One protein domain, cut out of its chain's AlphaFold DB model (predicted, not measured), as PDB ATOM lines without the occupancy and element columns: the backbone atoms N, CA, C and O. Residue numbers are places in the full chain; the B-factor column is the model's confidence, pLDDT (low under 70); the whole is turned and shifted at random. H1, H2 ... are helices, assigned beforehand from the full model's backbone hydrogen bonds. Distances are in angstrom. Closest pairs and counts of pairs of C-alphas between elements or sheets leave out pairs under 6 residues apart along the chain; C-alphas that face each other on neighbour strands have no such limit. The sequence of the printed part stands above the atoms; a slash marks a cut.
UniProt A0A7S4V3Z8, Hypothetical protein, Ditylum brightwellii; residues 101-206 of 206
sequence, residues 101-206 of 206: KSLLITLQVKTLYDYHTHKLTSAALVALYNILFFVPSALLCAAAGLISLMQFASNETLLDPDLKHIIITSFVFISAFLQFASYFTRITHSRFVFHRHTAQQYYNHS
ATOM      1  N   LYS A 101     533.037 370.161 336.812       52.34
ATOM      2  CA  LYS A 101     533.194 371.567 337.236       52.34
ATOM      3  C   LYS A 101     534.193 372.327 336.352       52.34
ATOM      4  O   LYS A 101     534.000 373.511 336.107       52.34
ATOM      5  N   SER A 102     535.210 371.642 335.826       47.91
ATOM      6  CA  SER A 102     536.167 372.194 334.863       47.91
ATOM      7  C   SER A 102     535.505 372.653 333.562       47.91
ATOM      8  O   SER A 102     535.780 373.757 333.116       47.91
ATOM      9  N   LEU A 103     534.587 371.864 333.000       49.81
ATOM     10  CA  LEU A 103     533.900 372.146 331.734       49.81
ATOM     11  C   LEU A 103     532.890 373.292 331.889       49.81
ATOM     12  O   LEU A 103     532.759 374.126 330.998       49.81
ATOM     13  N   LEU A 104     532.252 373.388 333.060       53.12
ATOM     14  CA  LEU A 104     531.395 374.515 333.447       53.12
ATOM     15  C   LEU A 104     532.186 375.827 333.562       53.12
ATOM     16  O   LEU A 104     531.731 376.857 333.070       53.12
ATOM     17  N   ILE A 105     533.391 375.783 334.138       55.72
ATOM     18  CA  ILE A 105     534.287 376.945 334.210       55.72
ATOM     19  C   ILE A 105     534.762 377.337 332.806       55.72
ATOM     20  O   ILE A 105     534.730 378.516 332.475       55.72
ATOM     21  N   THR A 106     535.135 376.377 331.951       52.16
ATOM     22  CA  THR A 106     535.550 376.663 330.567       52.16
ATOM     23  C   THR A 106     534.416 377.283 329.741       52.16
ATOM     24  O   THR A 106     534.655 378.231 328.997       52.16
ATOM     25  N   LEU A 107     533.177 376.803 329.904       54.12
ATOM     26  CA  LEU A 107     531.992 377.366 329.246       54.12
ATOM     27  C   LEU A 107     531.682 378.787 329.724       54.12
ATOM     28  O   LEU A 107     531.437 379.650 328.887       54.12
ATOM     29  N   GLN A 108     531.737 379.043 331.035       62.16
ATOM     30  CA  GLN A 108     531.525 380.384 331.588       62.16
ATOM     31  C   GLN A 108     532.629 381.360 331.180       62.16
ATOM     32  O   GLN A 108     532.348 382.504 330.849       62.16
ATOM     33  N   VAL A 109     533.881 380.905 331.148       56.75
ATOM     34  CA  VAL A 109     535.029 381.693 330.679       56.75
ATOM     35  C   VAL A 109     534.872 382.067 329.206       56.75
ATOM     36  O   VAL A 109     535.118 383.216 328.843       56.75
ATOM     37  N   LYS A 110     534.407 381.136 328.365       55.69
ATOM     38  CA  LYS A 110     534.179 381.392 326.941       55.69
ATOM     39  C   LYS A 110     533.014 382.354 326.696       55.69
ATOM     40  O   LYS A 110     533.169 383.271 325.902       55.69
ATOM     41  N   THR A 111     531.881 382.204 327.382       61.38
ATOM     42  CA  THR A 111     530.758 383.150 327.230       61.38
ATOM     43  C   THR A 111     531.103 384.545 327.741       61.38
ATOM     44  O   THR A 111     530.697 385.532 327.129       61.38
ATOM     45  N   LEU A 112     531.889 384.647 328.816       60.31
ATOM     46  CA  LEU A 112     532.385 385.926 329.325       60.31
ATOM     47  C   LEU A 112     533.362 386.585 328.344       60.31
ATOM     48  O   LEU A 112     533.285 387.790 328.113       60.31
ATOM     49  N   TYR A 113     534.255 385.787 327.757       60.53
ATOM     50  CA  TYR A 113     535.165 386.224 326.708       60.53
ATOM     51  C   TYR A 113     534.382 386.741 325.498       60.53
ATOM     52  O   TYR A 113     534.536 387.911 325.163       60.53
ATOM     53  N   ASP A 114     533.472 385.930 324.943       62.28
ATOM     54  CA  ASP A 114     532.662 386.266 323.765       62.28
ATOM     55  C   ASP A 114     531.850 387.560 324.006       62.28
ATOM     56  O   ASP A 114     531.815 388.449 323.151       62.28
ATOM     57  N   TYR A 115     531.274 387.728 325.206       62.62
ATOM     58  CA  TYR A 115     530.545 388.938 325.607       62.62
ATOM     59  C   TYR A 115     531.434 390.190 325.671       62.62
ATOM     60  O   TYR A 115     531.036 391.260 325.201       62.62
ATOM     61  N   HIS A 116     532.638 390.083 326.240       61.56
ATOM     62  CA  HIS A 116     533.544 391.224 326.361       61.56
ATOM     63  C   HIS A 116     534.217 391.576 325.035       61.56
ATOM     64  O   HIS A 116     534.304 392.758 324.712       61.56
ATOM     65  N   THR A 117     534.614 390.597 324.219       59.28
ATOM     66  CA  THR A 117     535.190 390.864 322.892       59.28
ATOM     67  C   THR A 117     534.232 391.605 321.974       59.28
ATOM     68  O   THR A 117     534.670 392.450 321.205       59.28
ATOM     69  N   HIS A 118     532.925 391.363 322.094       58.22
ATOM     70  CA  HIS A 118     531.930 392.040 321.263       58.22
ATOM     71  C   HIS A 118     531.666 393.499 321.679       58.22
ATOM     72  O   HIS A 118     531.131 394.276 320.890       58.22
ATOM     73  N   LYS A 119     532.022 393.875 322.917       57.38
ATOM     74  CA  LYS A 119     531.894 395.244 323.451       57.38
ATOM     75  C   LYS A 119     533.201 396.039 323.420       57.38
ATOM     76  O   LYS A 119     533.173 397.257 323.565       57.38
ATOM     77  N   LEU A 120     534.336 395.367 323.256       58.28
ATOM     78  CA  LEU A 120     535.650 395.990 323.177       58.28
ATOM     79  C   LEU A 120     535.923 396.423 321.732       58.28
ATOM     80  O   LEU A 120     536.263 395.613 320.880       58.28
ATOM     81  N   THR A 121     535.799 397.720 321.456       61.31
ATOM     82  CA  THR A 121     536.082 398.307 320.132       61.31
ATOM     83  C   THR A 121     537.578 398.409 319.824       61.31
ATOM     84  O   THR A 121     537.967 398.528 318.665       61.31
ATOM     85  N   SER A 122     538.439 398.343 320.846       60.28
ATOM     86  CA  SER A 122     539.891 398.447 320.684       60.28
ATOM     87  C   SER A 122     540.551 397.078 320.531       60.28
ATOM     88  O   SER A 122     540.529 396.251 321.448       60.28
ATOM     89  N   ALA A 123     541.238 396.880 319.402       68.12
ATOM     90  CA  ALA A 123     542.029 395.679 319.122       68.12
ATOM     91  C   ALA A 123     543.089 395.390 320.205       68.12
ATOM     92  O   ALA A 123     543.381 394.229 320.493       68.12
ATOM     93  N   ALA A 124     543.620 396.429 320.860       60.44
ATOM     94  CA  ALA A 124     544.587 396.285 321.948       60.44
ATOM     95  C   ALA A 124     543.974 395.626 323.196       60.44
ATOM     96  O   ALA A 124     544.605 394.779 323.829       60.44
ATOM     97  N   LEU A 125     542.724 395.967 323.526       61.81
ATOM     98  CA  LEU A 125     542.010 395.364 324.653       61.81
ATOM     99  C   LEU A 125     541.632 393.907 324.364       61.81
ATOM    100  O   LEU A 125     541.752 393.064 325.252       61.81
ATOM    101  N   VAL A 126     541.258 393.591 323.122       67.44
ATOM    102  CA  VAL A 126     540.988 392.210 322.684       67.44
ATOM    103  C   VAL A 126     542.254 391.347 322.757       67.44
ATOM    104  O   VAL A 126     542.210 390.223 323.257       67.44
ATOM    105  N   ALA A 127     543.404 391.871 322.323       64.81
ATOM    106  CA  ALA A 127     544.684 391.169 322.417       64.81
ATOM    107  C   ALA A 127     545.096 390.890 323.876       64.81
ATOM    108  O   ALA A 127     545.510 389.777 324.200       64.81
ATOM    109  N   LEU A 128     544.918 391.863 324.778       64.00
ATOM    110  CA  LEU A 128     545.161 391.691 326.217       64.00
ATOM    111  C   LEU A 128     544.246 390.628 326.838       64.00
ATOM    112  O   LEU A 128     544.707 389.783 327.606       64.00
ATOM    113  N   TYR A 129     542.966 390.619 326.464       65.94
ATOM    114  CA  TYR A 129     542.009 389.607 326.911       65.94
ATOM    115  C   TYR A 129     542.350 388.198 326.414       65.94
ATOM    116  O   TYR A 129     542.216 387.230 327.162       65.94
ATOM    117  N   ASN A 130     542.847 388.078 325.182       65.56
ATOM    118  CA  ASN A 130     543.318 386.811 324.621       65.56
ATOM    119  C   ASN A 130     544.509 386.231 325.385       65.56
ATOM    120  O   ASN A 130     544.558 385.030 325.632       65.56
ATOM    121  N   ILE A 131     545.450 387.077 325.804       66.06
ATOM    122  CA  ILE A 131     546.587 386.643 326.625       66.06
ATOM    123  C   ILE A 131     546.095 386.142 327.994       66.06
ATOM    124  O   ILE A 131     546.567 385.118 328.486       66.06
ATOM    125  N   LEU A 132     545.102 386.818 328.583       62.28
ATOM    126  CA  LEU A 132     544.496 386.427 329.861       62.28
ATOM    127  C   LEU A 132     543.656 385.139 329.769       62.28
ATOM    128  O   LEU A 132     543.513 384.445 330.774       62.28
ATOM    129  N   PHE A 133     543.145 384.775 328.589       63.50
ATOM    130  CA  PHE A 133     542.351 383.555 328.380       63.50
ATOM    131  C   PHE A 133     543.133 382.263 328.682       63.50
ATOM    132  O   PHE A 133     542.564 381.300 329.195       63.50
ATOM    133  N   PHE A 134     544.449 382.249 328.448       60.78
ATOM    134  CA  PHE A 134     545.305 381.088 328.737       60.78
ATOM    135  C   PHE A 134     545.516 380.833 330.236       60.78
ATOM    136  O   PHE A 134     546.064 379.799 330.622       60.78
ATOM    137  N   VAL A 135     545.063 381.749 331.095       70.19
ATOM    138  CA  VAL A 135     545.146 381.627 332.549       70.19
ATOM    139  C   VAL A 135     543.745 381.880 333.132       70.19
ATOM    140  O   VAL A 135     543.397 383.007 333.455       70.19
ATOM    141  N   PRO A 136     542.893 380.858 333.315       67.81
ATOM    142  CA  PRO A 136     541.489 381.053 333.707       67.81
ATOM    143  C   PRO A 136     541.287 381.853 335.005       67.81
ATOM    144  O   PRO A 136     540.355 382.649 335.115       67.81
ATOM    145  N   SER A 137     542.188 381.699 335.981       68.50
ATOM    146  CA  SER A 137     542.180 382.493 337.220       68.50
ATOM    147  C   SER A 137     542.463 383.977 336.974       68.50
ATOM    148  O   SER A 137     541.933 384.834 337.678       68.50
ATOM    149  N   ALA A 138     543.273 384.275 335.957       64.06
ATOM    150  CA  ALA A 138     543.590 385.620 335.504       64.06
ATOM    151  C   ALA A 138     542.359 386.324 334.967       64.06
ATOM    152  O   ALA A 138     542.065 387.458 335.337       64.06
ATOM    153  N   LEU A 139     541.662 385.611 334.088       70.31
ATOM    154  CA  LEU A 139     540.492 386.100 333.402       70.31
ATOM    155  C   LEU A 139     539.349 386.342 334.387       70.31
ATOM    156  O   LEU A 139     538.722 387.391 334.333       70.31
ATOM    157  N   LEU A 140     539.125 385.413 335.324       72.25
ATOM    158  CA  LEU A 140     538.116 385.572 336.373       72.25
ATOM    159  C   LEU A 140     538.401 386.785 337.264       72.25
ATOM    160  O   LEU A 140     537.484 387.543 337.564       72.25
ATOM    161  N   CYS A 141     539.660 387.003 337.650       73.06
ATOM    162  CA  CYS A 141     540.052 388.157 338.459       73.06
ATOM    163  C   CYS A 141     539.879 389.479 337.690       73.06
ATOM    164  O   CYS A 141     539.274 390.420 338.199       73.06
ATOM    165  N   ALA A 142     540.339 389.527 336.436       67.62
ATOM    166  CA  ALA A 142     540.192 390.698 335.578       67.62
ATOM    167  C   ALA A 142     538.714 391.022 335.303       67.62
ATOM    168  O   ALA A 142     538.317 392.182 335.373       67.62
ATOM    169  N   ALA A 143     537.890 390.004 335.047       70.75
ATOM    170  CA  ALA A 143     536.470 390.182 334.790       70.75
ATOM    171  C   ALA A 143     535.686 390.577 336.047       70.75
ATOM    172  O   ALA A 143     534.854 391.474 335.971       70.75
ATOM    173  N   ALA A 144     535.970 389.975 337.207       76.94
ATOM    174  CA  ALA A 144     535.369 390.391 338.473       76.94
ATOM    175  C   ALA A 144     535.726 391.849 338.797       76.94
ATOM    176  O   ALA A 144     534.842 392.644 339.107       76.94
ATOM    177  N   GLY A 145     537.001 392.216 338.629       75.56
ATOM    178  CA  GLY A 145     537.463 393.591 338.779       75.56
ATOM    179  C   GLY A 145     536.749 394.555 337.833       75.56
ATOM    180  O   GLY A 145     536.275 395.596 338.276       75.56
ATOM    181  N   LEU A 146     536.583 394.181 336.561       74.00
ATOM    182  CA  LEU A 146     535.840 394.965 335.569       74.00
ATOM    183  C   LEU A 146     534.353 395.096 335.884       74.00
ATOM    184  O   LEU A 146     533.798 396.170 335.681       74.00
ATOM    185  N   ILE A 147     533.705 394.044 336.385       76.25
ATOM    186  CA  ILE A 147     532.298 394.091 336.798       76.25
ATOM    187  C   ILE A 147     532.136 395.044 337.985       76.25
ATOM    188  O   ILE A 147     531.263 395.908 337.945       76.25
ATOM    189  N   SER A 148     533.003 394.948 338.998       76.44
ATOM    190  CA  SER A 148     532.998 395.868 340.141       76.44
ATOM    191  C   SER A 148     533.270 397.313 339.715       76.44
ATOM    192  O   SER A 148     532.596 398.224 340.186       76.44
ATOM    193  N   LEU A 149     534.197 397.530 338.778       70.56
ATOM    194  CA  LEU A 149     534.489 398.853 338.220       70.56
ATOM    195  C   LEU A 149     533.338 399.403 337.382       70.56
ATOM    196  O   LEU A 149     533.034 400.587 337.470       70.56
ATOM    197  N   MET A 150     532.675 398.561 336.587       68.25
ATOM    198  CA  MET A 150     531.499 398.962 335.820       68.25
ATOM    199  C   MET A 150     530.306 399.275 336.721       68.25
ATOM    200  O   MET A 150     529.600 400.233 336.420       68.25
ATOM    201  N   GLN A 151     530.109 398.526 337.813       74.88
ATOM    202  CA  GLN A 151     529.103 398.831 338.839       74.88
ATOM    203  C   GLN A 151     529.421 400.128 339.588       74.88
ATOM    204  O   GLN A 151     528.531 400.932 339.848       74.88
ATOM    205  N   PHE A 152     530.692 400.366 339.912       67.75
ATOM    206  CA  PHE A 152     531.108 401.617 340.538       67.75
ATOM    207  C   PHE A 152     530.886 402.806 339.589       67.75
ATOM    208  O   PHE A 152     530.198 403.765 339.921       67.75
ATOM    209  N   ALA A 153     531.349 402.682 338.346       60.66
ATOM    210  CA  ALA A 153     531.205 403.693 337.304       60.66
ATOM    211  C   ALA A 153     529.788 403.795 336.706       60.66
ATOM    212  O   ALA A 153     529.597 404.544 335.747       60.66
ATOM    213  N   SER A 154     528.818 402.996 337.163       67.00
ATOM    214  CA  SER A 154     527.393 403.208 336.870       67.00
ATOM    215  C   SER A 154     526.687 403.992 337.970       67.00
ATOM    216  O   SER A 154     525.656 404.598 337.702       67.00
ATOM    217  N   ASN A 155     527.232 403.983 339.188       68.56
ATOM    218  CA  ASN A 155     526.663 404.701 340.324       68.56
ATOM    219  C   ASN A 155     527.126 406.163 340.376       68.56
ATOM    220  O   ASN A 155     526.405 407.006 340.901       68.56
ATOM    221  N   GLU A 156     528.280 406.484 339.786       61.81
ATOM    222  CA  GLU A 156     528.716 407.867 339.586       61.81
ATOM    223  C   GLU A 156     528.282 408.373 338.204       61.81
ATOM    224  O   GLU A 156     528.972 408.201 337.200       61.81
ATOM    225  N   THR A 157     527.117 409.018 338.144       58.16
ATOM    226  CA  THR A 157     526.516 409.608 336.931       58.16
ATOM    227  C   THR A 157     527.284 410.804 336.346       58.16
ATOM    228  O   THR A 157     526.814 411.412 335.388       58.16
ATOM    229  N   LEU A 158     528.460 411.140 336.882       58.03
ATOM    230  CA  LEU A 158     529.236 412.332 336.522       58.03
ATOM    231  C   LEU A 158     530.659 412.050 336.024       58.03
ATOM    232  O   LEU A 158     531.407 412.996 335.786       58.03
ATOM    233  N   LEU A 159     531.056 410.786 335.859       67.06
ATOM    234  CA  LEU A 159     532.370 410.490 335.293       67.06
ATOM    235  C   LEU A 159     532.349 410.631 333.769       67.06
ATOM    236  O   LEU A 159     531.591 409.931 333.092       67.06
ATOM    237  N   ASP A 160     533.227 411.487 333.241       82.56
ATOM    238  CA  ASP A 160     533.440 411.614 331.800       82.56
ATOM    239  C   ASP A 160     533.732 410.239 331.168       82.56
ATOM    240  O   ASP A 160     534.500 409.437 331.724       82.56
ATOM    241  N   PRO A 161     533.151 409.938 329.992       78.12
ATOM    242  CA  PRO A 161     533.313 408.645 329.332       78.12
ATOM    243  C   PRO A 161     534.783 408.332 329.014       78.12
ATOM    244  O   PRO A 161     535.203 407.175 329.117       78.12
ATOM    245  N   ASP A 162     535.582 409.357 328.715       80.94
ATOM    246  CA  ASP A 162     537.019 409.224 328.467       80.94
ATOM    247  C   ASP A 162     537.777 408.824 329.736       80.94
ATOM    248  O   ASP A 162     538.605 407.908 329.712       80.94
ATOM    249  N   LEU A 163     537.440 409.434 330.877       79.31
ATOM    250  CA  LEU A 163     538.036 409.090 332.166       79.31
ATOM    251  C   LEU A 163     537.689 407.649 332.559       79.31
ATOM    252  O   LEU A 163     538.559 406.892 332.996       79.31
ATOM    253  N   LYS A 164     536.446 407.220 332.316       75.56
ATOM    254  CA  LYS A 164     536.022 405.829 332.519       75.56
ATOM    255  C   LYS A 164     536.828 404.857 331.656       75.56
ATOM    256  O   LYS A 164     537.262 403.816 332.156       75.56
ATOM    257  N   HIS A 165     537.071 405.192 330.389       76.69
ATOM    258  CA  HIS A 165     537.888 404.364 329.504       76.69
ATOM    259  C   HIS A 165     539.347 404.281 329.987       76.69
ATOM    260  O   HIS A 165     539.907 403.188 330.014       76.69
ATOM    261  N   ILE A 166     539.942 405.396 330.433       81.00
ATOM    262  CA  ILE A 166     541.313 405.448 330.983       81.00
ATOM    263  C   ILE A 166     541.450 404.598 332.252       81.00
ATOM    264  O   ILE A 166     542.443 403.885 332.423       81.00
ATOM    265  N   ILE A 167     540.462 404.648 333.148       79.62
ATOM    266  CA  ILE A 167     540.477 403.852 334.381       79.62
ATOM    267  C   ILE A 167     540.391 402.361 334.041       79.62
ATOM    268  O   ILE A 167     541.162 401.557 334.568       79.62
ATOM    269  N   ILE A 168     539.499 401.988 333.118       76.12
ATOM    270  CA  ILE A 168     539.339 400.604 332.660       76.12
ATOM    271  C   ILE A 168     540.630 400.085 332.013       76.12
ATOM    272  O   ILE A 168     541.100 399.003 332.373       76.12
ATOM    273  N   THR A 169     541.235 400.840 331.093       77.00
ATOM    274  CA  THR A 169     542.483 400.423 330.435       77.00
ATOM    275  C   THR A 169     543.635 400.306 331.428       77.00
ATOM    276  O   THR A 169     544.360 399.310 331.392       77.00
ATOM    277  N   SER A 170     543.769 401.255 332.360       80.00
ATOM    278  CA  SER A 170     544.784 401.212 333.421       80.00
ATOM    279  C   SER A 170     544.606 399.996 334.331       80.00
ATOM    280  O   SER A 170     545.576 399.304 334.638       80.00
ATOM    281  N   PHE A 171     543.368 399.674 334.716       78.56
ATOM    282  CA  PHE A 171     543.069 398.509 335.547       78.56
ATOM    283  C   PHE A 171     543.423 397.190 334.847       78.56
ATOM    284  O   PHE A 171     544.065 396.319 335.443       78.56
ATOM    285  N   VAL A 172     543.050 397.049 333.571       77.00
ATOM    286  CA  VAL A 172     543.399 395.874 332.758       77.00
ATOM    287  C   VAL A 172     544.919 395.752 332.622       77.00
ATOM    288  O   VAL A 172     545.459 394.657 332.792       77.00
ATOM    289  N   PHE A 173     545.622 396.864 332.391       78.88
ATOM    290  CA  PHE A 173     547.079 396.883 332.271       78.88
ATOM    291  C   PHE A 173     547.785 396.464 333.567       78.88
ATOM    292  O   PHE A 173     548.643 395.581 333.538       78.88
ATOM    293  N   ILE A 174     547.400 397.033 334.715       79.81
ATOM    294  CA  ILE A 174     547.968 396.679 336.027       79.81
ATOM    295  C   ILE A 174     547.696 395.206 336.343       79.81
ATOM    296  O   ILE A 174     548.594 394.488 336.786       79.81
ATOM    297  N   SER A 175     546.481 394.731 336.063       78.44
ATOM    298  CA  SER A 175     546.103 393.330 336.273       78.44
ATOM    299  C   SER A 175     546.935 392.378 335.414       78.44
ATOM    300  O   SER A 175     547.393 391.347 335.906       78.44
ATOM    301  N   ALA A 176     547.176 392.721 334.145       75.12
ATOM    302  CA  ALA A 176     548.054 391.949 333.275       75.12
ATOM    303  C   ALA A 176     549.507 391.971 333.784       75.12
ATOM    304  O   ALA A 176     550.129 390.915 333.904       75.12
ATOM    305  N   PHE A 177     550.030 393.146 334.157       82.06
ATOM    306  CA  PHE A 177     551.387 393.308 334.683       82.06
ATOM    307  C   PHE A 177     551.637 392.466 335.942       82.06
ATOM    308  O   PHE A 177     552.619 391.726 336.005       82.06
ATOM    309  N   LEU A 178     550.726 392.511 336.919       83.50
ATOM    310  CA  LEU A 178     550.827 391.712 338.146       83.50
ATOM    311  C   LEU A 178     550.871 390.208 337.851       83.50
ATOM    312  O   LEU A 178     551.561 389.451 338.537       83.50
ATOM    313  N   GLN A 179     550.180 389.763 336.804       77.69
ATOM    314  CA  GLN A 179     550.189 388.358 336.418       77.69
ATOM    315  C   GLN A 179     551.436 387.940 335.665       77.69
ATOM    316  O   GLN A 179     551.969 386.867 335.953       77.69
ATOM    317  N   PHE A 180     551.972 388.799 334.800       83.12
ATOM    318  CA  PHE A 180     553.307 388.596 334.243       83.12
ATOM    319  C   PHE A 180     554.361 388.500 335.352       83.12
ATOM    320  O   PHE A 180     555.174 387.575 335.341       83.12
ATOM    321  N   ALA A 181     554.302 389.377 336.358       82.06
ATOM    322  CA  ALA A 181     555.205 389.335 337.504       82.06
ATOM    323  C   ALA A 181     555.056 388.036 338.321       82.06
ATOM    324  O   ALA A 181     556.054 387.400 338.675       82.06
ATOM    325  N   SER A 182     553.821 387.592 338.577       85.56
ATOM    326  CA  SER A 182     553.545 386.330 339.276       85.56
ATOM    327  C   SER A 182     554.072 385.114 338.502       85.56
ATOM    328  O   SER A 182     554.730 384.237 339.070       85.56
ATOM    329  N   TYR A 183     553.854 385.085 337.186       85.88
ATOM    330  CA  TYR A 183     554.340 384.019 336.313       85.88
ATOM    331  C   TYR A 183     555.871 383.985 336.256       85.88
ATOM    332  O   TYR A 183     556.478 382.926 336.439       85.88
ATOM    333  N   PHE A 184     556.511 385.147 336.104       85.69
ATOM    334  CA  PHE A 184     557.967 385.264 336.114       85.69
ATOM    335  C   PHE A 184     558.566 384.812 337.453       85.69
ATOM    336  O   PHE A 184     559.567 384.092 337.481       85.69
ATOM    337  N   THR A 185     557.912 385.158 338.564       88.25
ATOM    338  CA  THR A 185     558.292 384.698 339.907       88.25
ATOM    339  C   THR A 185     558.202 383.174 340.011       88.25
ATOM    340  O   THR A 185     559.148 382.538 340.477       88.25
ATOM    341  N   ARG A 186     557.122 382.553 339.508       83.94
ATOM    342  CA  ARG A 186     556.976 381.085 339.484       83.94
ATOM    343  C   ARG A 186     558.044 380.398 338.638       83.94
ATOM    344  O   ARG A 186     558.604 379.395 339.085       83.94
ATOM    345  N   ILE A 187     558.358 380.924 337.452       89.25
ATOM    346  CA  ILE A 187     559.430 380.381 336.602       89.25
ATOM    347  C   ILE A 187     560.775 380.483 337.318       89.25
ATOM    348  O   ILE A 187     561.518 379.503 337.380       89.25
ATOM    349  N   THR A 188     561.081 381.655 337.874       93.00
ATOM    350  CA  THR A 188     562.347 381.910 338.568       93.00
ATOM    351  C   THR A 188     562.502 380.980 339.766       93.00
ATOM    352  O   THR A 188     563.546 380.349 339.925       93.00
ATOM    353  N   HIS A 189     561.441 380.811 340.555       90.88
ATOM    354  CA  HIS A 189     561.420 379.879 341.677       90.88
ATOM    355  C   HIS A 189     561.621 378.428 341.219       90.88
ATOM    356  O   HIS A 189     562.441 377.711 341.784       90.88
ATOM    357  N   SER A 190     560.934 378.002 340.157       91.88
ATOM    358  CA  SER A 190     561.065 376.641 339.617       91.88
ATOM    359  C   SER A 190     562.488 376.357 339.129       91.88
ATOM    360  O   SER A 190     563.046 375.303 339.428       91.88
ATOM    361  N   ARG A 191     563.119 377.324 338.448       90.56
ATOM    362  CA  ARG A 191     564.526 377.237 338.028       90.56
ATOM    363  C   ARG A 191     565.480 377.172 339.215       90.56
ATOM    364  O   ARG A 191     566.398 376.357 339.211       90.56
ATOM    365  N   PHE A 192     565.263 378.000 340.234       94.12
ATOM    366  CA  PHE A 192     566.085 377.995 341.442       94.12
ATOM    367  C   PHE A 192     566.015 376.648 342.173       94.12
ATOM    368  O   PHE A 192     567.047 376.079 342.528       94.12
ATOM    369  N   VAL A 193     564.805 376.106 342.342       92.00
ATOM    370  CA  VAL A 193     564.582 374.788 342.955       92.00
ATOM    371  C   VAL A 193     565.257 373.686 342.139       92.00
ATOM    372  O   VAL A 193     565.971 372.863 342.710       92.00
ATOM    373  N   PHE A 194     565.114 373.705 340.811       93.50
ATOM    374  CA  PHE A 194     565.777 372.745 339.929       93.50
ATOM    375  C   PHE A 194     567.305 372.772 340.086       93.50
ATOM    376  O   PHE A 194     567.911 371.735 340.346       93.50
ATOM    377  N   HIS A 195     567.926 373.958 340.030       91.19
ATOM    378  CA  HIS A 195     569.374 374.093 340.209       91.19
ATOM    379  C   HIS A 195     569.847 373.600 341.582       91.19
ATOM    380  O   HIS A 195     570.889 372.944 341.681       91.19
ATOM    381  N   ARG A 196     569.068 373.861 342.640       90.88
ATOM    382  CA  ARG A 196     569.364 373.366 343.988       90.88
ATOM    383  C   ARG A 196     569.347 371.837 344.049       90.88
ATOM    384  O   ARG A 196     570.265 371.261 344.628       90.88
ATOM    385  N   HIS A 197     568.359 371.186 343.433       93.25
ATOM    386  CA  HIS A 197     568.294 369.722 343.376       93.25
ATOM    387  C   HIS A 197     569.450 369.124 342.575       93.25
ATOM    388  O   HIS A 197     570.082 368.183 343.051       93.25
ATOM    389  N   THR A 198     569.785 369.699 341.414       90.19
ATOM    390  CA  THR A 198     570.927 369.216 340.626       90.19
ATOM    391  C   THR A 198     572.234 369.342 341.404       90.19
ATOM    392  O   THR A 198     573.010 368.395 341.445       90.19
ATOM    393  N   ALA A 199     572.460 370.463 342.102       88.12
ATOM    394  CA  ALA A 199     573.665 370.649 342.908       88.12
ATOM    395  C   ALA A 199     573.749 369.634 344.060       88.12
ATOM    396  O   ALA A 199     574.811 369.065 344.294       88.12
ATOM    397  N   GLN A 200     572.634 369.358 344.746       87.12
ATOM    398  CA  GLN A 200     572.592 368.339 345.801       87.12
ATOM    399  C   GLN A 200     572.907 366.931 345.283       87.12
ATOM    400  O   GLN A 200     573.598 366.183 345.966       87.12
ATOM    401  N   GLN A 201     572.438 366.572 344.085       83.69
ATOM    402  CA  GLN A 201     572.770 365.280 343.479       83.69
ATOM    403  C   GLN A 201     574.268 365.157 343.189       83.69
ATOM    404  O   GLN A 201     574.850 364.122 343.500       83.69
ATOM    405  N   TYR A 202     574.909 366.213 342.678       86.62
ATOM    406  CA  TYR A 202     576.357 366.200 342.442       86.62
ATOM    407  C   TYR A 202     577.165 365.982 343.728       86.62
ATOM    408  O   TYR A 202     578.095 365.185 343.713       86.62
ATOM    409  N   TYR A 203     576.795 366.625 344.840       84.06
ATOM    410  CA  TYR A 203     577.504 366.459 346.119       84.06
ATOM    411  C   TYR A 203     577.325 365.083 346.764       84.06
ATOM    412  O   TYR A 203     578.193 364.656 347.513       84.06
ATOM    413  N   ASN A 204     576.215 364.391 346.507       87.50
ATOM    414  CA  ASN A 204     575.995 363.051 347.058       87.50
ATOM    415  C   ASN A 204     576.714 361.947 346.264       87.50
ATOM    416  O   ASN A 204     576.838 360.834 346.765       87.50
ATOM    417  N   HIS A 205     577.145 362.230 345.032       78.44
ATOM    418  CA  HIS A 205     577.856 361.275 344.173       78.44
ATOM    419  C   HIS A 205     579.388 361.431 344.195       78.44
ATOM    420  O   HIS A 205     580.071 360.613 343.581       78.44
ATOM    421  N   SER A 206     579.920 362.451 344.878       60.59
ATOM    422  CA  SER A 206     581.360 362.693 345.081       60.59
ATOM    423  C   SER A 206     581.814 362.260 346.467       60.59
ATOM    424  O   SER A 206     582.873 361.608 346.558       60.59
TER     425      SER A 206
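Overview. This is residues 101 to 206 of the 206 residues of the protein "Hypothetical protein" of Ditylum brightwellii (UniProt A0A7S4V3Z8). One very long helix, H4, makes the length of this model: two shorter helices, H2 and H3, pack on its first part, a third, H1, packs on H2 away from H4, and the remaining part of H4, residues 180 to 204, sticks out from them as a long straight arm. H3 and H4 form a hairpin, H2 packs steeply on H4 near H3, and H1 folds back beside H2 on the side away from H4. The printed part has 106 residues with four named helices, H1, H2, H3 and H4 in chain order, and no named strand; the class is all helix. The whole is only just extended, close to loose, with a radius of gyration of the C-alphas of 19.7 A and spans of 72 by 31 by 24 A.

Along the chain. H4, residues 161 to 204, is the longest helix and measures 64.9 A from its first C-alpha at (533.313, 408.645, 329.332) to its last at (575.995, 363.051, 347.058). H3, residues 136 to 155, measures 28.7 A. H2, residues 123 to 133, measures 15.3 A. H1, residues 101 to 119, measures 27.4 A and begins with C-alpha 101 at (533.194, 371.567, 337.236).

Arrangement. H4 touches H3 with its residues 164 to 179 alone, and the closest C-alphas, those of Ala 142 and Ser 175, are 6.5 A apart. This pair is a helical hairpin at a shallow tilt of 24 degrees, opposite ways. H4 touches H2 with its residues 169 to 176 alone, at a steep tilt of 39 degrees, the same way; the closest C-alphas are those of Leu 132 and Ala 176, 7.4 A apart. H2 and H3 touch only at the corner, the closest C-alphas being those of Leu 132 and Leu 139 at 5.4 A. H1 and H2 are a helical hairpin at a shallow tilt of 5 degrees, opposite ways; H1 touches H2 with its residues 109 to 117 alone, and the closest C-alphas, those of Thr 117 and Val 126, are 6.0 A apart. H1 and H3 only just touch, with 3 pairs of C-alphas within 8 A, the closest being Val 109 and Pro 136 at 7.2 A. H1 and H4 are apart. In H2, H3 and H4 every O i to N i+4 pair is within hydrogen-bond range; in H1 it is 14 of 15.

Size, cuts and confidence. The C-alphas of Thr 157 and Ser 206, the two farthest apart, are 72.6 A apart. Residues 154 to 160 and residues 180 to 206 stand free; the body without them spans 38 by 24 by 22 A. The three links between the helices are tight, and the printed part has no cut. The mean pLDDT of the printed part is 72.5, and 48 residues are under 70, among them residues 101 to 134 and 152 to 159.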